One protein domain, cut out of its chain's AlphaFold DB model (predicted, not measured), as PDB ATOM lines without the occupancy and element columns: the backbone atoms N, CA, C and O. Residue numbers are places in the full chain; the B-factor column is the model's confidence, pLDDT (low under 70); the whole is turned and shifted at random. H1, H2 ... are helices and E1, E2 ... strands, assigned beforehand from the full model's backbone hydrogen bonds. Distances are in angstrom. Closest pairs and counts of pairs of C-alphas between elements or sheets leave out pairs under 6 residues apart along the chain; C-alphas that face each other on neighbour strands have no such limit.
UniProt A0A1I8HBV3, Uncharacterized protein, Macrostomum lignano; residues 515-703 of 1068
ATOM      1  N   PHE A 515     155.272 181.563 174.559       84.19
ATOM      2  CA  PHE A 515     154.753 182.333 173.433       84.19
ATOM      3  C   PHE A 515     153.650 181.531 172.738       84.19
ATOM      4  O   PHE A 515     153.935 180.624 171.956       84.19
ATOM      5  N   GLN A 516     152.388 181.874 172.995       72.06
ATOM      6  CA  GLN A 516     151.265 181.191 172.354       72.06
ATOM      7  C   GLN A 516     151.259 181.424 170.838       72.06
ATOM      8  O   GLN A 516     151.493 182.539 170.359       72.06
ATOM      9  N   ASP A 517     150.938 180.373 170.079       61.81
ATOM     10  CA  ASP A 517     150.957 180.389 168.617       61.81
ATOM     11  C   ASP A 517     150.191 181.585 168.033       61.81
ATOM     12  O   ASP A 517     149.034 181.853 168.360       61.81
ATOM     13  N   ASN A 518     150.852 182.317 167.135       57.28
ATOM     14  CA  ASN A 518     150.373 183.557 166.515       57.28
ATOM     15  C   ASN A 518     150.049 184.743 167.449       57.28
ATOM     16  O   ASN A 518     149.784 185.827 166.911       57.28
ATOM     17  N   GLN A 519     150.108 184.618 168.776       67.00
ATOM     18  CA  GLN A 519     149.927 185.753 169.689       67.00
ATOM     19  C   GLN A 519     151.117 186.727 169.625       67.00
ATOM     20  O   GLN A 519     152.176 186.428 169.072       67.00
ATOM     21  N   LYS A 520     150.909 187.946 170.132       72.12
ATOM     22  CA  LYS A 520     151.911 189.021 170.175       72.12
ATOM     23  C   LYS A 520     152.383 189.212 171.616       72.12
ATOM     24  O   LYS A 520     151.639 189.758 172.424       72.12
ATOM     25  N   HIS A 521     153.612 188.808 171.920       79.88
ATOM     26  CA  HIS A 521     154.197 188.986 173.253       79.88
ATOM     27  C   HIS A 521     154.844 190.367 173.365       79.88
ATOM     28  O   HIS A 521     155.440 190.853 172.401       79.88
ATOM     29  N   LYS A 522     154.667 191.033 174.510       79.88
ATOM     30  CA  LYS A 522     155.127 192.411 174.710       79.88
ATOM     31  C   LYS A 522     156.590 192.436 175.160       79.88
ATOM     32  O   LYS A 522     156.913 191.842 176.184       79.88
ATOM     33  N   LEU A 523     157.438 193.169 174.439       79.56
ATOM     34  CA  LEU A 523     158.824 193.421 174.847       79.56
ATOM     35  C   LEU A 523     158.915 194.457 175.990       79.56
ATOM     36  O   LEU A 523     158.117 195.403 176.027       79.56
ATOM     37  N   PRO A 524     159.921 194.334 176.877       78.62
ATOM     38  CA  PRO A 524     160.384 195.413 177.748       78.62
ATOM     39  C   PRO A 524     160.855 196.634 176.944       78.62
ATOM     40  O   PRO A 524     161.365 196.495 175.832       78.62
ATOM     41  N   TRP A 525     160.720 197.842 177.505       74.00
ATOM     42  CA  TRP A 525     160.992 199.081 176.756       74.00
ATOM     43  C   TRP A 525     162.458 199.227 176.324       74.00
ATOM     44  O   TRP A 525     162.728 199.757 175.254       74.00
ATOM     45  N   ASN A 526     163.403 198.691 177.099       75.00
ATOM     46  CA  ASN A 526     164.829 198.654 176.759       75.00
ATOM     47  C   ASN A 526     165.157 197.788 175.526       75.00
ATOM     48  O   ASN A 526     166.219 197.975 174.942       75.00
ATOM     49  N   TYR A 527     164.249 196.900 175.103       75.06
ATOM     50  CA  TYR A 527     164.350 196.140 173.850       75.06
ATOM     51  C   TYR A 527     163.373 196.651 172.764       75.06
ATOM     52  O   TYR A 527     163.349 196.131 171.648       75.06
ATOM     53  N   CYS A 528     162.567 197.688 173.038       73.88
ATOM     54  CA  CYS A 528     161.706 198.315 172.031       73.88
ATOM     55  C   CYS A 528     162.491 199.332 171.189       73.88
ATOM     56  O   CYS A 528     162.901 200.383 171.674       73.88
ATOM     57  N   ASN A 529     162.649 199.067 169.891       61.38
ATOM     58  CA  ASN A 529     163.411 199.948 169.002       61.38
ATOM     59  C   ASN A 529     162.529 201.068 168.406       61.38
ATOM     60  O   ASN A 529     161.830 200.871 167.406       61.38
ATOM     61  N   GLU A 530     162.563 202.251 169.029       54.62
ATOM     62  CA  GLU A 530     161.690 203.401 168.721       54.62
ATOM     63  C   GLU A 530     161.820 203.934 167.275       54.62
ATOM     64  O   GLU A 530     160.864 204.481 166.722       54.62
ATOM     65  N   ASN A 531     162.975 203.750 166.625       51.16
ATOM     66  CA  ASN A 531     163.322 204.455 165.381       51.16
ATOM     67  C   ASN A 531     162.717 203.876 164.088       51.16
ATOM     68  O   ASN A 531     162.796 204.517 163.037       51.16
ATOM     69  N   VAL A 532     162.114 202.682 164.104       50.97
ATOM     70  CA  VAL A 532     161.656 202.014 162.869       50.97
ATOM     71  C   VAL A 532     160.135 202.089 162.720       50.97
ATOM     72  O   VAL A 532     159.439 201.138 163.067       50.97
ATOM     73  N   THR A 533     159.581 203.146 162.124       44.47
ATOM     74  CA  THR A 533     158.135 203.217 161.815       44.47
ATOM     75  C   THR A 533     157.821 202.834 160.365       44.47
ATOM     76  O   THR A 533     158.397 203.359 159.420       44.47
ATOM     77  N   ILE A 534     156.878 201.901 160.174       39.81
ATOM     78  CA  ILE A 534     156.324 201.528 158.861       39.81
ATOM     79  C   ILE A 534     154.814 201.312 159.034       39.81
ATOM     80  O   ILE A 534     154.401 200.457 159.812       39.81
ATOM     81  N   MET A 535     154.000 202.098 158.320       33.09
ATOM     82  CA  MET A 535     152.534 201.949 158.214       33.09
ATOM     83  C   MET A 535     151.750 201.857 159.547       33.09
ATOM     84  O   MET A 535     150.755 201.141 159.639       33.09
ATOM     85  N   GLY A 536     152.157 202.626 160.566       40.66
ATOM     86  CA  GLY A 536     151.272 203.016 161.677       40.66
ATOM     87  C   GLY A 536     150.724 201.882 162.554       40.66
ATOM     88  O   GLY A 536     149.542 201.898 162.891       40.66
ATOM     89  N   ARG A 537     151.554 200.896 162.926       42.12
ATOM     90  CA  ARG A 537     151.203 199.861 163.919       42.12
ATOM     91  C   ARG A 537     152.298 199.690 164.974       42.12
ATOM     92  O   ARG A 537     153.475 199.902 164.696       42.12
ATOM     93  N   GLU A 538     151.876 199.312 166.177       52.53
ATOM     94  CA  GLU A 538     152.671 199.304 167.413       52.53
ATOM     95  C   GLU A 538     153.817 198.278 167.412       52.53
ATOM     96  O   GLU A 538     153.673 197.161 166.897       52.53
ATOM     97  N   LYS A 539     154.944 198.661 168.036       59.06
ATOM     98  CA  LYS A 539     156.260 198.013 167.885       59.06
ATOM     99  C   LYS A 539     156.997 197.639 169.181       59.06
ATOM    100  O   LYS A 539     158.207 197.472 169.174       59.06
ATOM    101  N   CYS A 540     156.255 197.395 170.257       75.50
ATOM    102  CA  CYS A 540     156.748 196.646 171.422       75.50
ATOM    103  C   CYS A 540     156.199 195.208 171.437       75.50
ATOM    104  O   CYS A 540     155.877 194.688 172.499       75.50
ATOM    105  N   PHE A 541     156.005 194.581 170.269       77.81
ATOM    106  CA  PHE A 541     155.332 193.285 170.158       77.81
ATOM    107  C   PHE A 541     156.021 192.352 169.166       77.81
ATOM    108  O   PHE A 541     156.110 192.688 167.983       77.81
ATOM    109  N   VAL A 542     156.390 191.168 169.643       80.62
ATOM    110  CA  VAL A 542     157.121 190.123 168.913       80.62
ATOM    111  C   VAL A 542     156.296 188.847 168.780       80.62
ATOM    112  O   VAL A 542     155.297 188.665 169.488       80.62
ATOM    113  N   LYS A 543     156.716 187.949 167.886       80.88
ATOM    114  CA  LYS A 543     156.196 186.578 167.795       80.88
ATOM    115  C   LYS A 543     157.312 185.546 167.930       80.88
ATOM    116  O   LYS A 543     158.463 185.823 167.607       80.88
ATOM    117  N   CYS A 544     156.947 184.337 168.354       83.69
ATOM    118  CA  CYS A 544     157.833 183.187 168.220       83.69
ATOM    119  C   CYS A 544     157.982 182.799 166.740       83.69
ATOM    120  O   CYS A 544     157.103 183.074 165.915       83.69
ATOM    121  N   ILE A 545     159.096 182.153 166.404       80.56
ATOM    122  CA  ILE A 545     159.328 181.595 165.072       80.56
ATOM    123  C   ILE A 545     158.387 180.403 164.872       80.56
ATOM    124  O   ILE A 545     158.333 179.503 165.703       80.56
ATOM    125  N   TYR A 546     157.651 180.392 163.758       77.88
ATOM    126  CA  TYR A 546     156.704 179.324 163.435       77.88
ATOM    127  C   TYR A 546     157.383 177.946 163.435       77.88
ATOM    128  O   TYR A 546     158.384 177.760 162.749       77.88
ATOM    129  N   GLY A 547     156.826 176.980 164.167       75.88
ATOM    130  CA  GLY A 547     157.407 175.639 164.310       75.88
ATOM    131  C   GLY A 547     158.534 175.532 165.345       75.88
ATOM    132  O   GLY A 547     159.069 174.442 165.521       75.88
ATOM    133  N   CYS A 548     158.864 176.623 166.040       81.75
ATOM    134  CA  CYS A 548     159.671 176.629 167.257       81.75
ATOM    135  C   CYS A 548     158.790 176.962 168.470       81.75
ATOM    136  O   CYS A 548     157.688 177.497 168.334       81.75
ATOM    137  N   ARG A 549     159.295 176.677 169.668       84.31
ATOM    138  CA  ARG A 549     158.732 177.092 170.956       84.31
ATOM    139  C   ARG A 549     159.584 178.225 171.515       84.31
ATOM    140  O   ARG A 549     160.804 178.214 171.363       84.31
ATOM    141  N   CYS A 550     158.959 179.197 172.166       87.44
ATOM    142  CA  CYS A 550     159.676 180.293 172.809       87.44
ATOM    143  C   CYS A 550     159.141 180.490 174.223       87.44
ATOM    144  O   CYS A 550     157.927 180.445 174.437       87.44
ATOM    145  N   TYR A 551     160.041 180.748 175.167       88.69
ATOM    146  CA  TYR A 551     159.709 181.001 176.567       88.69
ATOM    147  C   TYR A 551     160.430 182.258 177.042       88.69
ATOM    148  O   TYR A 551     161.570 182.506 176.657       88.69
ATOM    149  N   HIS A 552     159.785 183.053 177.889       88.75
ATOM    150  CA  HIS A 552     160.434 184.158 178.594       88.75
ATOM    151  C   HIS A 552     159.985 184.192 180.052       88.75
ATOM    152  O   HIS A 552     158.929 183.658 180.391       88.75
ATOM    153  N   ASP A 553     160.749 184.840 180.920       87.62
ATOM    154  CA  ASP A 553     160.243 185.245 182.230       87.62
ATOM    155  C   ASP A 553     159.776 186.720 182.211       87.62
ATOM    156  O   ASP A 553     159.983 187.446 181.242       87.62
ATOM    157  N   ASP A 554     159.109 187.163 183.276       81.94
ATOM    158  CA  ASP A 554     158.598 188.534 183.434       81.94
ATOM    159  C   ASP A 554     159.696 189.619 183.340       81.94
ATOM    160  O   ASP A 554     159.447 190.688 182.787       81.94
ATOM    161  N   GLY A 555     160.919 189.335 183.813       79.81
ATOM    162  CA  GLY A 555     162.065 190.245 183.677       79.81
ATOM    163  C   GLY A 555     162.715 190.243 182.288       79.81
ATOM    164  O   GLY A 555     163.399 191.202 181.936       79.81
ATOM    165  N   TRP A 556     162.489 189.192 181.488       84.00
ATOM    166  CA  TRP A 556     163.323 188.814 180.334       84.00
ATOM    167  C   TRP A 556     164.796 188.572 180.725       84.00
ATOM    168  O   TRP A 556     165.714 188.629 179.902       84.00
ATOM    169  N   ASP A 557     165.017 188.216 181.994       82.12
ATOM    170  CA  ASP A 557     166.270 187.657 182.492       82.12
ATOM    171  C   ASP A 557     166.512 186.270 181.891       82.12
ATOM    172  O   ASP A 557     167.660 185.898 181.642       82.12
ATOM    173  N   ILE A 558     165.428 185.559 181.566       82.56
ATOM    174  CA  ILE A 558     165.395 184.332 180.770       82.56
ATOM    175  C   ILE A 558     164.644 184.604 179.459       82.56
ATOM    176  O   ILE A 558     163.502 185.071 179.478       82.56
ATOM    177  N   SER A 559     165.256 184.239 178.330       89.38
ATOM    178  CA  SER A 559     164.589 184.138 177.030       89.38
ATOM    179  C   SER A 559     165.141 182.957 176.221       89.38
ATOM    180  O   SER A 559     166.307 182.929 175.816       89.38
ATOM    181  N   ASP A 560     164.278 181.972 175.996       90.00
ATOM    182  CA  ASP A 560     164.599 180.690 175.378       90.00
ATOM    183  C   ASP A 560     163.918 180.590 174.006       90.00
ATOM    184  O   ASP A 560     162.725 180.877 173.872       90.00
ATOM    185  N   LEU A 561     164.660 180.125 173.000       89.25
ATOM    186  CA  LEU A 561     164.152 179.716 171.690       89.25
ATOM    187  C   LEU A 561     164.512 178.246 171.456       89.25
ATOM    188  O   LEU A 561     165.686 177.920 171.289       89.25
ATOM    189  N   ASP A 562     163.506 177.379 171.390       86.44
ATOM    190  CA  ASP A 562     163.647 175.956 171.088       86.44
ATOM    191  C   ASP A 562     163.049 175.619 169.718       86.44
ATOM    192  O   ASP A 562     161.834 175.602 169.531       86.44
ATOM    193  N   CYS A 563     163.918 175.328 168.757       83.06
ATOM    194  CA  CYS A 563     163.568 174.855 167.420       83.06
ATOM    195  C   CYS A 563     163.930 173.370 167.219       83.06
ATOM    196  O   CYS A 563     164.077 172.930 166.075       83.06
ATOM    197  N   THR A 564     164.131 172.593 168.292       82.19
ATOM    198  CA  THR A 564     164.482 171.172 168.168       82.19
ATOM    199  C   THR A 564     163.313 170.364 167.574       82.19
ATOM    200  O   THR A 564     162.159 170.535 167.978       82.19
ATOM    201  N   PRO A 565     163.557 169.492 166.577       73.81
ATOM    202  CA  PRO A 565     162.486 168.785 165.886       73.81
ATOM    203  C   PRO A 565     161.949 167.623 166.734       73.81
ATOM    204  O   PRO A 565     162.623 166.613 166.935       73.81
ATOM    205  N   GLY A 566     160.708 167.764 167.209       65.88
ATOM    206  CA  GLY A 566     159.928 166.671 167.801       65.88
ATOM    207  C   GLY A 566     159.245 165.794 166.739       65.88
ATOM    208  O   GLY A 566     159.736 165.632 165.626       65.88
ATOM    209  N   ASN A 567     158.046 165.281 167.043       51.19
ATOM    210  CA  ASN A 567     157.218 164.541 166.070       51.19
ATOM    211  C   ASN A 567     156.731 165.395 164.875       51.19
ATOM    212  O   ASN A 567     156.172 164.853 163.922       51.19
ATOM    213  N   SER A 568     156.910 166.716 164.933       50.56
ATOM    214  CA  SER A 568     156.545 167.663 163.878       50.56
ATOM    215  C   SER A 568     157.762 167.973 163.011       50.56
ATOM    216  O   SER A 568     158.789 168.414 163.527       50.56
ATOM    217  N   THR A 569     157.648 167.821 161.690       53.41
ATOM    218  CA  THR A 569     158.687 168.310 160.778       53.41
ATOM    219  C   THR A 569     158.742 169.837 160.823       53.41
ATOM    220  O   THR A 569     157.776 170.524 160.494       53.41
ATOM    221  N   VAL A 570     159.886 170.388 161.234       55.28
ATOM    222  CA  VAL A 570     160.103 171.838 161.320       55.28
ATOM    223  C   VAL A 570     160.321 172.387 159.903       55.28
ATOM    224  O   VAL A 570     161.447 172.521 159.432       55.28
ATOM    225  N   THR A 571     159.232 172.676 159.183       52.06
ATOM    226  CA  THR A 571     159.251 173.159 157.785       52.06
ATOM    227  C   THR A 571     159.595 174.651 157.667       52.06
ATOM    228  O   THR A 571     158.990 175.376 156.871       52.06
ATOM    229  N   THR A 572     160.508 175.153 158.495       55.69
ATOM    230  CA  THR A 572     160.897 176.566 158.497       55.69
ATOM    231  C   THR A 572     161.758 176.904 157.287       55.69
ATOM    232  O   THR A 572     162.746 176.242 156.979       55.69
ATOM    233  N   ASP A 573     161.431 178.013 156.628       59.00
ATOM    234  CA  ASP A 573     162.318 178.648 155.653       59.00
ATOM    235  C   ASP A 573     163.414 179.430 156.400       59.00
ATOM    236  O   ASP A 573     163.407 180.664 156.469       59.00
ATOM    237  N   LEU A 574     164.328 178.679 157.028       64.06
ATOM    238  CA  LEU A 574     165.417 179.178 157.881       64.06
ATOM    239  C   LEU A 574     166.232 180.288 157.191       64.06
ATOM    240  O   LEU A 574     166.679 181.230 157.840       64.06
ATOM    241  N   VAL A 575     166.340 180.231 155.858       61.78
ATOM    242  CA  VAL A 575     167.039 181.201 154.994       61.78
ATOM    243  C   VAL A 575     166.527 182.639 155.179       61.78
ATOM    244  O   VAL A 575     167.273 183.597 154.958       61.78
ATOM    245  N   LYS A 576     165.269 182.813 155.603       62.91
ATOM    246  CA  LYS A 576     164.637 184.122 155.847       62.91
ATOM    247  C   LYS A 576     164.596 184.535 157.320       62.91
ATOM    248  O   LYS A 576     164.086 185.618 157.610       62.91
ATOM    249  N   MET A 577     165.096 183.709 158.240       69.69
ATOM    250  CA  MET A 577     164.945 183.939 159.676       69.69
ATOM    251  C   MET A 577     165.615 185.248 160.119       69.69
ATOM    252  O   MET A 577     166.758 185.544 159.765       69.69
ATOM    253  N   ARG A 578     164.879 186.030 160.912       78.69
ATOM    254  CA  ARG A 578     165.404 187.138 161.709       78.69
ATOM    255  C   ARG A 578     164.787 187.064 163.096       78.69
ATOM    256  O   ARG A 578     163.575 186.902 163.208       78.69
ATOM    257  N   PHE A 579     165.608 187.182 164.127       84.00
ATOM    258  CA  PHE A 579     165.157 187.176 165.511       84.00
ATOM    259  C   PHE A 579     164.589 188.555 165.871       84.00
ATOM    260  O   PHE A 579     165.244 189.576 165.656       84.00
ATOM    261  N   GLU A 580     163.353 188.593 166.372       80.69
ATOM    262  CA  GLU A 580     162.657 189.846 166.716       80.69
ATOM    263  C   GLU A 580     162.863 190.277 168.180       80.69
ATOM    264  O   GLU A 580     162.388 191.341 168.565       80.69
ATOM    265  N   PHE A 581     163.535 189.451 168.989       83.94
ATOM    266  CA  PHE A 581     163.712 189.617 170.433       83.94
ATOM    267  C   PHE A 581     165.110 189.142 170.889       83.94
ATOM    268  O   PHE A 581     165.719 188.319 170.194       83.94
ATOM    269  N   PRO A 582     165.619 189.609 172.048       87.56
ATOM    270  CA  PRO A 582     166.842 189.080 172.654       87.56
ATOM    271  C   PRO A 582     166.659 187.615 173.060       87.56
ATOM    272  O   PRO A 582     165.692 187.271 173.742       87.56
ATOM    273  N   ILE A 583     167.592 186.749 172.665       91.06
ATOM    274  CA  ILE A 583     167.564 185.304 172.944       91.06
ATOM    275  C   ILE A 583     168.813 184.964 173.742       91.06
ATOM    276  O   ILE A 583     169.917 185.120 173.225       91.06
ATOM    277  N   LYS A 584     168.638 184.471 174.969       92.31
ATOM    278  CA  LYS A 584     169.744 184.073 175.852       92.31
ATOM    279  C   LYS A 584     170.099 182.594 175.701       92.31
ATOM    280  O   LYS A 584     171.279 182.249 175.764       92.31
ATOM    281  N   TYR A 585     169.106 181.745 175.426       91.62
ATOM    282  CA  TYR A 585     169.272 180.303 175.221       91.62
ATOM    283  C   TYR A 585     168.665 179.875 173.877       91.62
ATOM    284  O   TYR A 585     167.460 180.005 173.665       91.62
ATOM    285  N   MET A 586     169.492 179.370 172.955       91.50
ATOM    286  CA  MET A 586     169.073 178.961 171.610       91.50
ATOM    287  C   MET A 586     169.312 177.463 171.375       91.50
ATOM    288  O   MET A 586     170.452 177.025 171.197       91.50
ATOM    289  N   PHE A 587     168.229 176.686 171.319       89.56
ATOM    290  CA  PHE A 587     168.236 175.239 171.099       89.56
ATOM    291  C   PHE A 587     167.882 174.927 169.631       89.56
ATOM    292  O   PHE A 587     166.729 175.024 169.213       89.56
ATOM    293  N   MET A 588     168.889 174.584 168.818       87.81
ATOM    294  CA  MET A 588     168.794 174.329 167.364       87.81
ATOM    295  C   MET A 588     169.397 172.954 166.993       87.81
ATOM    296  O   MET A 588     169.972 172.762 165.914       87.81
ATOM    297  N   ALA A 589     169.309 171.986 167.911       88.25
ATOM    298  CA  ALA A 589     169.842 170.635 167.739       88.25
ATOM    299  C   ALA A 589     169.017 169.776 166.765       88.25
ATOM    300  O   ALA A 589     167.810 169.956 166.620       88.25
ATOM    301  N   GLY A 590     169.658 168.774 166.159       84.69
ATOM    302  CA  GLY A 590     168.984 167.710 165.403       84.69
ATOM    303  C   GLY A 590     168.435 168.095 164.023       84.69
ATOM    304  O   GLY A 590     167.788 167.264 163.387       84.69
ATOM    305  N   LEU A 591     168.706 169.304 163.520       81.69
ATOM    306  CA  LEU A 591     168.191 169.838 162.248       81.69
ATOM    307  C   LEU A 591     168.939 169.273 161.016       81.69
ATOM    308  O   LEU A 591     169.373 170.012 160.135       81.69
ATOM    309  N   LYS A 592     169.105 167.944 160.961       77.50
ATOM    310  CA  LYS A 592     169.935 167.195 159.992       77.50
ATOM    311  C   LYS A 592     169.623 167.495 158.526       77.50
ATOM    312  O   LYS A 592     170.543 167.650 157.723       77.50
ATOM    313  N   ASP A 593     168.337 167.555 158.191       74.69
ATOM    314  CA  ASP A 593     167.848 167.716 156.816       74.69
ATOM    315  C   ASP A 593     167.970 169.162 156.305       74.69
ATOM    316  O   ASP A 593     167.693 169.449 155.141       74.69
ATOM    317  N   SER A 594     168.405 170.086 157.168       70.25
ATOM    318  CA  SER A 594     168.636 171.479 156.818       70.25
ATOM    319  C   SER A 594     170.019 171.698 156.211       70.25
ATOM    320  O   SER A 594     171.045 171.365 156.802       70.25
ATOM    321  N   GLU A 595     170.066 172.369 155.060       77.94
ATOM    322  CA  GLU A 595     171.319 172.918 154.528       77.94
ATOM    323  C   GLU A 595     171.745 174.227 155.219       77.94
ATOM    324  O   GLU A 595     172.876 174.671 155.036       77.94
ATOM    325  N   PHE A 596     170.879 174.852 156.026       77.44
ATOM    326  CA  PHE A 596     171.109 176.193 156.581       77.44
ATOM    327  C   PHE A 596     172.319 176.258 157.523       77.44
ATOM    328  O   PHE A 596     173.152 177.152 157.398       77.44
ATOM    329  N   PHE A 597     172.456 175.282 158.425       85.75
ATOM    330  CA  PHE A 597     173.589 175.199 159.356       85.75
ATOM    331  C   PHE A 597     174.792 174.429 158.791       85.75
ATOM    332  O   PHE A 597     175.827 174.332 159.447       85.75
ATOM    333  N   ARG A 598     174.721 173.945 157.542       87.94
ATOM    334  CA  ARG A 598     175.830 173.250 156.860       87.94
ATOM    335  C   ARG A 598     177.095 174.116 156.776       87.94
ATOM    336  O   ARG A 598     178.210 173.584 156.803       87.94
ATOM    337  N   HIS A 599     176.908 175.433 156.695       88.88
ATOM    338  CA  HIS A 599     177.946 176.463 156.641       88.88
ATOM    339  C   HIS A 599     177.579 177.610 157.591       88.88
ATOM    340  O   HIS A 599     176.711 178.424 157.278       88.88
ATOM    341  N   VAL A 600     178.208 177.653 158.766       89.25
ATOM    342  CA  VAL A 600     177.918 178.645 159.812       89.25
ATOM    343  C   VAL A 600     178.849 179.847 159.664       89.25
ATOM    344  O   VAL A 600     180.070 179.694 159.688       89.25
ATOM    345  N   SER A 601     178.280 181.043 159.543       87.44
ATOM    346  CA  SER A 601     179.009 182.313 159.462       87.44
ATOM    347  C   SER A 601     178.303 183.426 160.235       87.44
ATOM    348  O   SER A 601     177.179 183.247 160.706       87.44
ATOM    349  N   LYS A 602     178.913 184.619 160.293       83.06
ATOM    350  CA  LYS A 602     178.257 185.835 160.809       83.06
ATOM    351  C   LYS A 602     176.929 186.140 160.093       83.06
ATOM    352  O   LYS A 602     176.072 186.834 160.627       83.06
ATOM    353  N   GLY A 603     176.730 185.608 158.884       80.12
ATOM    354  CA  GLY A 603     175.474 185.702 158.147       80.12
ATOM    355  C   GLY A 603     174.390 184.698 158.566       80.12
ATOM    356  O   GLY A 603     173.244 184.889 158.159       80.12
ATOM    357  N   SER A 604     174.698 183.653 159.336       83.56
ATOM    358  CA  SER A 604     173.740 182.595 159.706       83.56
ATOM    359  C   SER A 604     172.769 183.005 160.815       83.56
ATOM    360  O   SER A 604     171.671 182.467 160.884       83.56
ATOM    361  N   PHE A 605     173.129 183.984 161.648       85.94
ATOM    362  CA  PHE A 605     172.282 184.487 162.732       85.94
ATOM    363  C   PHE A 605     172.074 185.992 162.564       85.94
ATOM    364  O   PHE A 605     173.034 186.736 162.376       85.94
ATOM    365  N   LYS A 606     170.817 186.450 162.578       84.12
ATOM    366  CA  LYS A 606     170.464 187.856 162.332       84.12
ATOM    367  C   LYS A 606     169.325 188.289 163.245       84.12
ATOM    368  O   LYS A 606     168.235 187.731 163.159       84.12
ATOM    369  N   TRP A 607     169.549 189.311 164.057       84.44
ATOM    370  CA  TRP A 607     168.501 189.981 164.827       84.44
ATOM    371  C   TRP A 607     167.949 191.172 164.034       84.44
ATOM    372  O   TRP A 607     168.579 191.650 163.087       84.44
ATOM    373  N   LEU A 608     166.755 191.655 164.390       79.50
ATOM    374  CA  LEU A 608     166.242 192.935 163.887       79.50
ATOM    375  C   LEU A 608     166.981 194.138 164.492       79.50
ATOM    376  O   LEU A 608     167.024 195.196 163.866       79.50
ATOM    377  N   ASN A 609     167.565 193.958 165.676       78.81
ATOM    378  CA  ASN A 609     168.396 194.923 166.377       78.81
ATOM    379  C   ASN A 609     169.727 194.243 166.734       78.81
ATOM    380  O   ASN A 609     169.722 193.226 167.419       78.81
ATOM    381  N   GLU A 610     170.863 194.742 166.239       81.62
ATOM    382  CA  GLU A 610     172.132 193.996 166.345       81.62
ATOM    383  C   GLU A 610     172.658 193.888 167.786       81.62
ATOM    384  O   GLU A 610     173.331 192.912 168.096       81.62
ATOM    385  N   SER A 611     172.303 194.808 168.693       83.06
ATOM    386  CA  SER A 611     172.673 194.702 170.116       83.06
ATOM    387  C   SER A 611     172.083 193.473 170.809       83.06
ATOM    388  O   SER A 611     172.678 192.957 171.751       83.06
ATOM    389  N   ASP A 612     170.938 192.978 170.337       84.69
ATOM    390  CA  ASP A 612     170.227 191.850 170.942       84.69
ATOM    391  C   ASP A 612     170.998 190.526 170.770       84.69
ATOM    392  O   ASP A 612     170.726 189.562 171.485       84.69
ATOM    393  N   SER A 613     171.987 190.467 169.862       87.12
ATOM    394  CA  SER A 613     172.869 189.299 169.717       87.12
ATOM    395  C   SER A 613     173.911 189.183 170.835       87.12
ATOM    396  O   SER A 613     174.424 188.089 171.064       87.12
ATOM    397  N   ASN A 614     174.189 190.267 171.569       87.31
ATOM    398  CA  ASN A 614     175.086 190.239 172.728       87.31
ATOM    399  C   ASN A 614     174.446 189.589 173.966       87.31
ATOM    400  O   ASN A 614     175.164 189.275 174.911       87.31
ATOM    401  N   GLU A 615     173.130 189.362 173.978       88.69
ATOM    402  CA  GLU A 615     172.423 188.665 175.068       88.69
ATOM    403  C   GLU A 615     172.607 187.134 175.008       88.69
ATOM    404  O   GLU A 615     172.316 186.441 175.978       88.69
ATOM    405  N   LEU A 616     173.090 186.578 173.888       91.62
ATOM    406  CA  LEU A 616     173.171 185.129 173.684       91.62
ATOM    407  C   LEU A 616     174.247 184.479 174.571       91.62
ATOM    408  O   LEU A 616     175.441 184.628 174.319       91.62
ATOM    409  N   LEU A 617     173.814 183.701 175.568       92.31
ATOM    410  CA  LEU A 617     174.681 182.976 176.507       92.31
ATOM    411  C   LEU A 617     174.945 181.529 176.065       92.31
ATOM    412  O   LEU A 617     176.032 180.997 176.292       92.31
ATOM    413  N   PHE A 618     173.956 180.884 175.442       93.06
ATOM    414  CA  PHE A 618     173.970 179.453 175.134       93.06
ATOM    415  C   PHE A 618     173.480 179.184 173.705       93.06
ATOM    416  O   PHE A 618     172.360 179.556 173.345       93.06
ATOM    417  N   LEU A 619     174.299 178.495 172.903       93.56
ATOM    418  CA  LEU A 619     173.997 178.141 171.512       93.56
ATOM    419  C   LEU A 619     174.203 176.645 171.257       93.56
ATOM    420  O   LEU A 619     175.328 176.145 171.294       93.56
ATOM    421  N   GLN A 620     173.127 175.935 170.919       93.75
ATOM    422  CA  GLN A 620     173.162 174.502 170.635       93.75
ATOM    423  C   GLN A 620     172.889 174.198 169.159       93.75
ATOM    424  O   GLN A 620     171.776 174.377 168.674       93.75
ATOM    425  N   LEU A 621     173.898 173.662 168.469       92.69
ATOM    426  CA  LEU A 621     173.891 173.272 167.050       92.69
ATOM    427  C   LEU A 621     174.353 171.815 166.850       92.69
ATOM    428  O   LEU A 621     174.773 171.431 165.754       92.69
ATOM    429  N   ASN A 622     174.341 170.995 167.904       93.19
ATOM    430  CA  ASN A 622     174.773 169.605 167.808       93.19
ATOM    431  C   ASN A 622     173.826 168.795 166.910       93.19
ATOM    432  O   ASN A 622     172.619 169.046 166.870       93.19
ATOM    433  N   ASN A 623     174.360 167.786 166.218       91.44
ATOM    434  CA  ASN A 623     173.560 166.857 165.411       91.44
ATOM    435  C   ASN A 623     172.771 167.534 164.249       91.44
ATOM    436  O   ASN A 623     171.801 166.958 163.752       91.44
ATOM    437  N   SER A 624     173.191 168.729 163.800       89.88
ATOM    438  CA  SER A 624     172.504 169.606 162.822       89.88
ATOM    439  C   SER A 624     173.281 169.801 161.502       89.88
ATOM    440  O   SER A 624     173.214 170.858 160.878       89.88
ATOM    441  N   ASN A 625     174.017 168.773 161.060       89.50
ATOM    442  CA  ASN A 625     174.705 168.701 159.755       89.50
ATOM    443  C   ASN A 625     175.744 169.819 159.487       89.50
ATOM    444  O   ASN A 625     176.091 170.100 158.335       89.50
ATOM    445  N   VAL A 626     176.292 170.437 160.540       92.69
ATOM    446  CA  VAL A 626     177.342 171.461 160.413       92.69
ATOM    447  C   VAL A 626     178.588 170.842 159.780       92.69
ATOM    448  O   VAL A 626     179.071 169.806 160.238       92.69
ATOM    449  N   LYS A 627     179.129 171.466 158.727       92.69
ATOM    450  CA  LYS A 627     180.361 171.012 158.056       92.69
ATOM    451  C   LYS A 627     181.468 172.065 158.063       92.69
ATOM    452  O   LYS A 627     182.641 171.716 158.186       92.69
ATOM    453  N   TYR A 628     181.097 173.335 157.934       90.62
ATOM    454  CA  TYR A 628     182.024 174.462 157.890       90.62
ATOM    455  C   TYR A 628     181.610 175.534 158.900       90.62
ATOM    456  O   TYR A 628     180.424 175.831 159.037       90.62
ATOM    457  N   VAL A 629     182.598 176.114 159.581       90.69
ATOM    458  CA  VAL A 629     182.444 177.249 160.500       90.69
ATOM    459  C   VAL A 629     183.420 178.330 160.037       90.69
ATOM    460  O   VAL A 629     184.631 178.097 160.006       90.69
ATOM    461  N   GLU A 630     182.908 179.482 159.608       88.12
ATOM    462  CA  GLU A 630     183.740 180.596 159.142       88.12
ATOM    463  C   GLU A 630     184.435 181.317 160.300       88.12
ATOM    464  O   GLU A 630     183.968 181.303 161.436       88.12
ATOM    465  N   LYS A 631     185.558 181.979 159.994       84.19
ATOM    466  CA  LYS A 631     186.453 182.673 160.943       84.19
ATOM    467  C   LYS A 631     185.784 183.736 161.833       84.19
ATOM    468  O   LYS A 631     186.389 184.161 162.810       84.19
ATOM    469  N   ASP A 632     184.590 184.189 161.469       81.88
ATOM    470  CA  ASP A 632     183.788 185.222 162.128       81.88
ATOM    471  C   ASP A 632     182.400 184.714 162.568       81.88
ATOM    472  O   ASP A 632     181.573 185.511 163.006       81.88
ATOM    473  N   ALA A 633     182.148 183.398 162.501       84.25
ATOM    474  CA  ALA A 633     180.845 182.771 162.752       84.25
ATOM    475  C   ALA A 633     180.152 183.194 164.056       84.25
ATOM    476  O   ALA A 633     178.930 183.317 164.089       84.25
ATOM    477  N   PHE A 634     180.938 183.438 165.107       84.69
ATOM    478  CA  PHE A 634     180.464 183.798 166.444       84.69
ATOM    479  C   PHE A 634     180.980 185.174 166.901       84.69
ATOM    480  O   PHE A 634     180.957 185.479 168.087       84.69
ATOM    481  N   ALA A 635     181.445 186.027 165.981       75.56
ATOM    482  CA  ALA A 635     182.098 187.308 166.291       75.56
ATOM    483  C   ALA A 635     181.151 188.430 166.788       75.56
ATOM    484  O   ALA A 635     181.566 189.582 166.879       75.56
ATOM    485  N   ASN A 636     179.885 188.099 167.064       74.12
ATOM    486  CA  ASN A 636     178.800 189.009 167.448       74.12
ATOM    487  C   ASN A 636     178.143 188.633 168.793       74.12
ATOM    488  O   ASN A 636     177.095 189.184 169.123       74.12
ATOM    489  N   PHE A 637     178.689 187.653 169.521       85.81
ATOM    490  CA  PHE A 637     178.055 187.059 170.703       85.81
ATOM    491  C   PHE A 637     178.877 187.353 171.965       85.81
ATOM    492  O   PHE A 637     179.387 186.443 172.610       85.81
ATOM    493  N   GLU A 638     179.041 188.638 172.301       82.19
ATOM    494  CA  GLU A 638     180.019 189.102 173.304       82.19
ATOM    495  C   GLU A 638     179.972 188.354 174.651       82.19
ATOM    496  O   GLU A 638     181.030 188.079 175.222       82.19
ATOM    497  N   ASN A 639     178.775 187.987 175.126       87.12
ATOM    498  CA  ASN A 639     178.569 187.319 176.415       87.12
ATOM    499  C   ASN A 639     178.459 185.784 176.350       87.12
ATOM    500  O   ASN A 639     178.162 185.175 177.379       87.12
ATOM    501  N   ILE A 640     178.682 185.147 175.193       88.75
ATOM    502  CA  ILE A 640     178.447 183.705 175.024       88.75
ATOM    503  C   ILE A 640     179.322 182.852 175.947       88.75
ATOM    504  O   ILE A 640     180.521 183.087 176.073       88.75
ATOM    505  N   VAL A 641     178.703 181.853 176.579       90.44
ATOM    506  CA  VAL A 641     179.302 180.987 177.609       90.44
ATOM    507  C   VAL A 641     179.468 179.550 177.111       90.44
ATOM    508  O   VAL A 641     180.462 178.897 177.437       90.44
ATOM    509  N   VAL A 642     178.517 179.052 176.312       92.19
ATOM    510  CA  VAL A 642     178.470 177.650 175.863       92.19
ATOM    511  C   VAL A 642     178.098 177.548 174.383       92.19
ATOM    512  O   VAL A 642     177.084 178.099 173.947       92.19
ATOM    513  N   ILE A 643     178.890 176.787 173.622       92.81
ATOM    514  CA  ILE A 643     178.637 176.461 172.210       92.81
ATOM    515  C   ILE A 643     178.667 174.939 172.024       92.81
ATOM    516  O   ILE A 643     179.714 174.308 172.189       92.81
ATOM    517  N   TYR A 644     177.542 174.336 171.625       95.31
ATOM    518  CA  TYR A 644     177.479 172.902 171.321       95.31
ATOM    519  C   TYR A 644     177.494 172.614 169.818       95.31
ATOM    520  O   TYR A 644     176.575 172.990 169.093       95.31
ATOM    521  N   LEU A 645     178.526 171.900 169.360       95.06
ATOM    522  CA  LEU A 645     178.784 171.566 167.952       95.06
ATOM    523  C   LEU A 645     179.102 170.067 167.740       95.06
ATOM    524  O   LEU A 645     179.519 169.676 166.646       95.06
ATOM    525  N   HIS A 646     178.872 169.214 168.743       95.38
ATOM    526  CA  HIS A 646     179.103 167.767 168.663       95.38
ATOM    527  C   HIS A 646     178.163 167.027 167.683       95.38
ATOM    528  O   HIS A 646     177.157 167.571 167.224       95.38
ATOM    529  N   ASP A 647     178.503 165.779 167.343       95.62
ATOM    530  CA  ASP A 647     177.757 164.903 166.410       95.62
ATOM    531  C   ASP A 647     177.481 165.530 165.025       95.62
ATOM    532  O   ASP A 647     176.458 165.274 164.383       95.62
ATOM    533  N   ASN A 648     178.390 166.388 164.564       95.69
ATOM    534  CA  ASN A 648     178.314 167.068 163.273       95.69
ATOM    535  C   ASN A 648     179.333 166.480 162.273       95.69
ATOM    536  O   ASN A 648     179.906 165.409 162.467       95.69
ATOM    537  N   ASN A 649     179.525 167.150 161.138       94.44
ATOM    538  CA  ASN A 649     180.365 166.696 160.032       94.44
ATOM    539  C   ASN A 649     181.588 167.613 159.820       94.44
ATOM    540  O   ASN A 649     182.112 167.707 158.708       94.44
ATOM    541  N   ILE A 650     182.015 168.328 160.866       94.69
ATOM    542  CA  ILE A 650     183.049 169.368 160.800       94.69
ATOM    543  C   ILE A 650     184.414 168.729 160.542       94.69
ATOM    544  O   ILE A 650     184.853 167.863 161.296       94.69
ATOM    545  N   THR A 651     185.103 169.160 159.482       91.88
ATOM    546  CA  THR A 651     186.412 168.602 159.083       91.88
ATOM    547  C   THR A 651     187.612 169.361 159.644       91.88
ATOM    548  O   THR A 651     188.717 168.830 159.681       91.88
ATOM    549  N   SER A 652     187.422 170.624 160.020       87.12
ATOM    550  CA  SER A 652     188.485 171.530 160.463       87.12
ATOM    551  C   SER A 652     187.871 172.786 161.067       87.12
ATOM    552  O   SER A 652     186.931 173.330 160.483       87.12
ATOM    553  N   ILE A 653     188.440 173.288 162.160       84.69
ATOM    554  CA  ILE A 653     188.032 174.545 162.792       84.69
ATOM    555  C   ILE A 653     189.167 175.564 162.725       84.69
ATOM    556  O   ILE A 653     190.333 175.240 162.943       84.69
ATOM    557  N   ASN A 654     188.811 176.807 162.405       82.31
ATOM    558  CA  ASN A 654     189.698 177.954 162.543       82.31
ATOM    559  C   ASN A 654     189.613 178.495 163.989       82.31
ATOM    560  O   ASN A 654     188.515 178.478 164.538       82.31
ATOM    561  N   PRO A 655     190.696 179.002 164.612       78.06
ATOM    562  CA  PRO A 655     190.629 179.502 165.993       78.06
ATOM    563  C   PRO A 655     189.927 180.862 166.156       78.06
ATOM    564  O   PRO A 655     189.372 181.151 167.214       78.06
ATOM    565  N   SER A 656     189.913 181.713 165.123       77.19
ATOM    566  CA  SER A 656     189.393 183.088 165.203       77.19
ATOM    567  C   SER A 656     187.932 183.271 165.669       77.19
ATOM    568  O   SER A 656     187.697 184.287 166.324       77.19
ATOM    569  N   PRO A 657     186.964 182.353 165.436       68.00
ATOM    570  CA  PRO A 657     185.592 182.489 165.946       68.00
ATOM    571  C   PRO A 657     185.496 182.404 167.473       68.00
ATOM    572  O   PRO A 657     184.508 182.853 168.047       68.00
ATOM    573  N   PHE A 658     186.500 181.801 168.115       70.44
ATOM    574  CA  PHE A 658     186.523 181.513 169.548       70.44
ATOM    575  C   PHE A 658     187.570 182.360 170.293       70.44
ATOM    576  O   PHE A 658     187.372 182.688 171.454       70.44
ATOM    577  N   ILE A 659     188.656 182.757 169.613       63.81
ATOM    578  CA  ILE A 659     189.825 183.453 170.195       63.81
ATOM    579  C   ILE A 659     189.889 184.941 169.763       63.81
ATOM    580  O   ILE A 659     190.875 185.635 169.993       63.81
ATOM    581  N   GLY A 660     188.845 185.464 169.108       52.50
ATOM    582  CA  GLY A 660     188.806 186.785 168.458       52.50
ATOM    583  C   GLY A 660     189.333 187.967 169.294       52.50
ATOM    584  O   GLY A 660     188.594 188.608 170.041       52.50
ATOM    585  N   ASN A 661     190.617 188.298 169.114       54.28
ATOM    586  CA  ASN A 661     191.345 189.398 169.761       54.28
ATOM    587  C   ASN A 661     191.310 189.425 171.308       54.28
ATOM    588  O   ASN A 661     191.616 190.471 171.874       54.28
ATOM    589  N   CYS A 662     190.916 188.350 172.002       60.50
ATOM    590  CA  CYS A 662     190.681 188.323 173.464       60.50
ATOM    591  C   CYS A 662     189.611 189.306 174.000       60.50
ATOM    592  O   CYS A 662     189.321 189.318 175.196       60.50
ATOM    593  N   PHE A 663     189.019 190.140 173.140       55.03
ATOM    594  CA  PHE A 663     187.963 191.091 173.495       55.03
ATOM    595  C   PHE A 663     186.565 190.574 173.148       55.03
ATOM    596  O   PHE A 663     185.605 190.997 173.788       55.03
ATOM    597  N   LEU A 664     186.455 189.668 172.173       57.31
ATOM    598  CA  LEU A 664     185.211 188.997 171.799       57.31
ATOM    599  C   LEU A 664     185.079 187.683 172.579       57.31
ATOM    600  O   LEU A 664     186.080 187.008 172.818       57.31
ATOM    601  N   ASN A 665     183.846 187.321 172.937       66.44
ATOM    602  CA  ASN A 665     183.467 186.027 173.522       66.44
ATOM    603  C   ASN A 665     184.252 185.673 174.807       66.44
ATOM    604  O   ASN A 665     184.622 184.523 175.036       66.44
ATOM    605  N   LYS A 666     184.517 186.677 175.658       72.00
ATOM    606  CA  LYS A 666     185.346 186.555 176.878       72.00
ATOM    607  C   LYS A 666     184.828 185.518 177.875       72.00
ATOM    608  O   LYS A 666     185.626 184.915 178.587       72.00
ATOM    609  N   ASN A 667     183.509 185.349 177.924       81.25
ATOM    610  CA  ASN A 667     182.809 184.511 178.896       81.25
ATOM    611  C   ASN A 667     182.736 183.034 178.459       81.25
ATOM    612  O   ASN A 667     182.162 182.216 179.177       81.25
ATOM    613  N   LEU A 668     183.281 182.693 177.282       85.56
ATOM    614  CA  LEU A 668     183.154 181.375 176.670       85.56
ATOM    615  C   LEU A 668     183.937 180.326 177.466       85.56
ATOM    616  O   LEU A 668     185.167 180.301 177.453       85.56
ATOM    617  N   ASN A 669     183.189 179.450 178.130       87.19
ATOM    618  CA  ASN A 669     183.693 178.430 179.041       87.19
ATOM    619  C   ASN A 669     183.695 177.030 178.398       87.19
ATOM    620  O   ASN A 669     184.617 176.245 178.616       87.19
ATOM    621  N   GLN A 670     182.700 176.716 177.557       90.62
ATOM    622  CA  GLN A 670     182.504 175.363 177.021       90.62
ATOM    623  C   GLN A 670     182.287 175.341 175.498       90.62
ATOM    624  O   GLN A 670     181.433 176.057 174.966       90.62
ATOM    625  N   ILE A 671     183.022 174.471 174.793       91.25
ATOM    626  CA  ILE A 671     182.903 174.237 173.343       91.25
ATOM    627  C   ILE A 671     182.938 172.726 173.071       91.25
ATOM    628  O   ILE A 671     183.994 172.097 173.155       91.25
ATOM    629  N   THR A 672     181.810 172.122 172.694       94.38
ATOM    630  CA  THR A 672     181.772 170.670 172.434       94.38
ATOM    631  C   THR A 672     181.953 170.344 170.954       94.38
ATOM    632  O   THR A 672     181.178 170.787 170.105       94.38
ATOM    633  N   LEU A 673     182.986 169.557 170.633       94.62
ATOM    634  CA  LEU A 673     183.395 169.218 169.261       94.62
ATOM    635  C   LEU A 673     183.583 167.706 169.037       94.62
ATOM    636  O   LEU A 673     184.009 167.296 167.952       94.62
ATOM    637  N   HIS A 674     183.249 166.867 170.023       95.81
ATOM    638  CA  HIS A 674     183.334 165.412 169.895       95.81
ATOM    639  C   HIS A 674     182.448 164.867 168.757       95.81
ATOM    640  O   HIS A 674     181.513 165.526 168.289       95.81
ATOM    641  N   ASN A 675     182.756 163.654 168.290       96.31
ATOM    642  CA  ASN A 675     182.036 162.950 167.218       96.31
ATOM    643  C   ASN A 675     181.916 163.746 165.898       96.31
ATOM    644  O   ASN A 675     180.895 163.681 165.213       96.31
ATOM    645  N   ASN A 676     182.956 164.501 165.535       97.12
ATOM    646  CA  ASN A 676     183.064 165.212 164.257       97.12
ATOM    647  C   ASN A 676     184.032 164.488 163.290       97.12
ATOM    648  O   ASN A 676     184.337 163.303 163.448       97.12
ATOM    649  N   ARG A 677     184.487 165.164 162.226       95.00
ATOM    650  CA  ARG A 677     185.389 164.624 161.187       95.00
ATOM    651  C   ARG A 677     186.767 165.296 161.172       95.00
ATOM    652  O   ARG A 677     187.430 165.291 160.135       95.00
ATOM    653  N   MET A 678     187.199 165.878 162.288       92.69
ATOM    654  CA  MET A 678     188.487 166.571 162.378       92.69
ATOM    655  C   MET A 678     189.653 165.585 162.485       92.69
ATOM    656  O   MET A 678     189.576 164.602 163.215       92.69
ATOM    657  N   ASN A 679     190.750 165.865 161.779       90.12
ATOM    658  CA  ASN A 679     191.999 165.099 161.873       90.12
ATOM    659  C   ASN A 679     193.157 165.880 162.520       90.12
ATOM    660  O   ASN A 679     194.173 165.283 162.874       90.12
ATOM    661  N   TYR A 680     192.993 167.196 162.690       89.19
ATOM    662  CA  TYR A 680     193.907 168.122 163.354       89.19
ATOM    663  C   TYR A 680     193.110 169.302 163.933       89.19
ATOM    664  O   TYR A 680     192.156 169.770 163.309       89.19
ATOM    665  N   ILE A 681     193.507 169.780 165.112       88.62
ATOM    666  CA  ILE A 681     192.992 170.995 165.753       88.62
ATOM    667  C   ILE A 681     194.174 171.906 166.091       88.62
ATOM    668  O   ILE A 681     195.284 171.435 166.323       88.62
ATOM    669  N   ASP A 682     193.958 173.217 166.065       86.50
ATOM    670  CA  ASP A 682     195.009 174.178 166.374       86.50
ATOM    671  C   ASP A 682     195.277 174.242 167.894       86.50
ATOM    672  O   ASP A 682     194.327 174.463 168.654       86.50
ATOM    673  N   PRO A 683     196.539 174.103 168.355       85.38
ATOM    674  CA  PRO A 683     196.910 174.259 169.762       85.38
ATOM    675  C   PRO A 683     196.433 175.566 170.409       85.38
ATOM    676  O   PRO A 683     196.235 175.596 171.621       85.38
ATOM    677  N   ALA A 684     196.208 176.636 169.636       79.62
ATOM    678  CA  ALA A 684     195.669 177.893 170.155       79.62
ATOM    679  C   ALA A 684     194.330 177.721 170.898       79.62
ATOM    680  O   ALA A 684     194.109 178.403 171.889       79.62
ATOM    681  N   ILE A 685     193.472 176.788 170.462       78.94
ATOM    682  CA  ILE A 685     192.152 176.520 171.070       78.94
ATOM    683  C   ILE A 685     192.283 175.807 172.429       78.94
ATOM    684  O   ILE A 685     191.371 175.862 173.244       78.94
ATOM    685  N   ILE A 686     193.417 175.144 172.677       80.62
ATOM    686  CA  ILE A 686     193.665 174.318 173.869       80.62
ATOM    687  C   ILE A 686     194.546 175.051 174.890       80.62
ATOM    688  O   ILE A 686     194.377 174.872 176.087       80.62
ATOM    689  N   ASN A 687     195.466 175.909 174.439       72.62
ATOM    690  CA  ASN A 687     196.460 176.581 175.288       72.62
ATOM    691  C   ASN A 687     195.895 177.626 176.284       72.62
ATOM    692  O   ASN A 687     196.684 178.318 176.923       72.62
ATOM    693  N   GLY A 688     194.570 177.783 176.399       57.66
ATOM    694  CA  GLY A 688     193.890 178.556 177.454       57.66
ATOM    695  C   GLY A 688     194.170 180.066 177.514       57.66
ATOM    696  O   GLY A 688     193.663 180.746 178.398       57.66
ATOM    697  N   THR A 689     194.975 180.622 176.603       61.28
ATOM    698  CA  THR A 689     195.429 182.020 176.700       61.28
ATOM    699  C   THR A 689     194.302 183.025 176.483       61.28
ATOM    700  O   THR A 689     194.258 184.029 177.189       61.28
ATOM    701  N   CYS A 690     193.394 182.752 175.541       60.81
ATOM    702  CA  CYS A 690     192.121 183.450 175.346       60.81
ATOM    703  C   CYS A 690     191.109 182.495 174.673       60.81
ATOM    704  O   CYS A 690     191.490 181.846 173.696       60.81
ATOM    705  N   PRO A 691     189.830 182.443 175.097       66.31
ATOM    706  CA  PRO A 691     189.270 183.092 176.280       66.31
ATOM    707  C   PRO A 691     189.792 182.445 177.572       66.31
ATOM    708  O   PRO A 691     190.006 181.240 177.635       66.31
ATOM    709  N   VAL A 692     190.022 183.269 178.598       66.31
ATOM    710  CA  VAL A 692     190.748 182.874 179.825       66.31
ATOM    711  C   VAL A 692     189.952 181.881 180.689       66.31
ATOM    712  O   VAL A 692     190.538 181.125 181.452       66.31
ATOM    713  N   GLY A 693     188.622 181.862 180.555       68.75
ATOM    714  CA  GLY A 693     187.728 180.952 181.280       68.75
ATOM    715  C   GLY A 693     187.411 179.633 180.564       68.75
ATOM    716  O   GLY A 693     186.471 178.960 180.972       68.75
ATOM    717  N   LEU A 694     188.117 179.275 179.484       80.50
ATOM    718  CA  LEU A 694     187.805 178.088 178.679       80.50
ATOM    719  C   LEU A 694     188.249 176.784 179.377       80.50
ATOM    720  O   LEU A 694     189.404 176.372 179.262       80.50
ATOM    721  N   SER A 695     187.319 176.114 180.066       81.25
ATOM    722  CA  SER A 695     187.577 174.851 180.786       81.25
ATOM    723  C   SER A 695     186.990 173.600 180.114       81.25
ATOM    724  O   SER A 695     187.445 172.492 180.371       81.25
ATOM    725  N   GLY A 696     185.986 173.754 179.244       86.31
ATOM    726  CA  GLY A 696     185.156 172.645 178.761       86.31
ATOM    727  C   GLY A 696     185.223 172.402 177.253       86.31
ATOM    728  O   GLY A 696     184.207 172.508 176.564       86.31
ATOM    729  N   VAL A 697     186.391 172.061 176.712       91.12
ATOM    730  CA  VAL A 697     186.542 171.605 175.318       91.12
ATOM    731  C   VAL A 697     186.415 170.079 175.255       91.12
ATOM    732  O   VAL A 697     186.935 169.375 176.117       91.12
ATOM    733  N   SER A 698     185.736 169.534 174.240       94.38
ATOM    734  CA  SER A 698     185.659 168.075 174.016       94.38
ATOM    735  C   SER A 698     185.918 167.689 172.559       94.38
ATOM    736  O   SER A 698     185.420 168.332 171.637       94.38
ATOM    737  N   LEU A 699     186.738 166.657 172.352       94.31
ATOM    738  CA  LEU A 699     187.455 166.328 171.114       94.31
ATOM    739  C   LEU A 699     187.441 164.827 170.753       94.31
ATOM    740  O   LEU A 699     187.902 164.457 169.667       94.31
ATOM    741  N   SER A 700     186.926 163.946 171.609       94.38
ATOM    742  CA  SER A 700     186.847 162.497 171.358       94.38
ATOM    743  C   SER A 700     185.978 162.139 170.137       94.38
ATOM    744  O   SER A 700     185.301 162.980 169.542       94.38
ATOM    745  N   GLY A 701     186.062 160.890 169.667       93.06
ATOM    746  CA  GLY A 701     185.295 160.405 168.505       93.06
ATOM    747  C   GLY A 701     185.656 161.025 167.140       93.06
ATOM    748  O   GLY A 701     185.068 160.649 166.129       93.06
ATOM    749  N   ASN A 702     186.619 161.950 167.086       94.56
ATOM    750  CA  ASN A 702     187.152 162.526 165.850       94.56
ATOM    751  C   ASN A 702     188.273 161.643 165.246       94.56
ATOM    752  O   ASN A 702     189.038 161.035 165.997       94.56
ATOM    753  N   PRO A 703     188.417 161.578 163.906       91.94
ATOM    754  CA  PRO A 703     189.442 160.790 163.212       91.94
ATOM    755  C   PRO A 703     190.834 161.461 163.224       91.94
ATOM    756  O   PRO A 703     191.384 161.813 162.177       91.94
TER     757      PRO A 703
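This is residues 515 to 703 of the 1068 residues of an uncharacterized protein of Macrostomum lignano (UniProt A0A1I8HBV3). With little regular structure, the chain winds in stacked turns, laying E2 to E7 side by side as one wall, which E1 extends; loops, H1 and H2 complete the turns, and residues 532 to 537 stick out. Of 189 residues printed, 36 are in named elements, E1 E2 E3 H1 E4 E5 H2 E6 E7, class mixed. The mixed sheet keeps the strand order; the whole is compact, radius of gyration of the C-alphas 17.2 A, spans 55, 38 and 27 A.

E1, residues 549 to 552, and E2, 559 to 562, form an antiparallel hairpin; N 549 and O 562 are 2.8 A apart. E3, 585 to 587, H1, 610 to 615, and E4, 618 to 620, form a strand-helix-strand unit, parallel neighbours with a helix between, its crossover right-handed; N 620 and O 586 are 2.9 A apart. H1 has 0 of 2 O i to N i+4 pairs within hydrogen-bond range, but 3 of 3 O i to N i+3 pairs.

E1, 10.5 A long, begins at C-alpha 549 (158.732, 177.092, 170.956); E7, 696 to 698, ends at C-alpha 698 (185.659, 168.075, 174.016).

The printed part has no cut; 40 residues have pLDDT under 70.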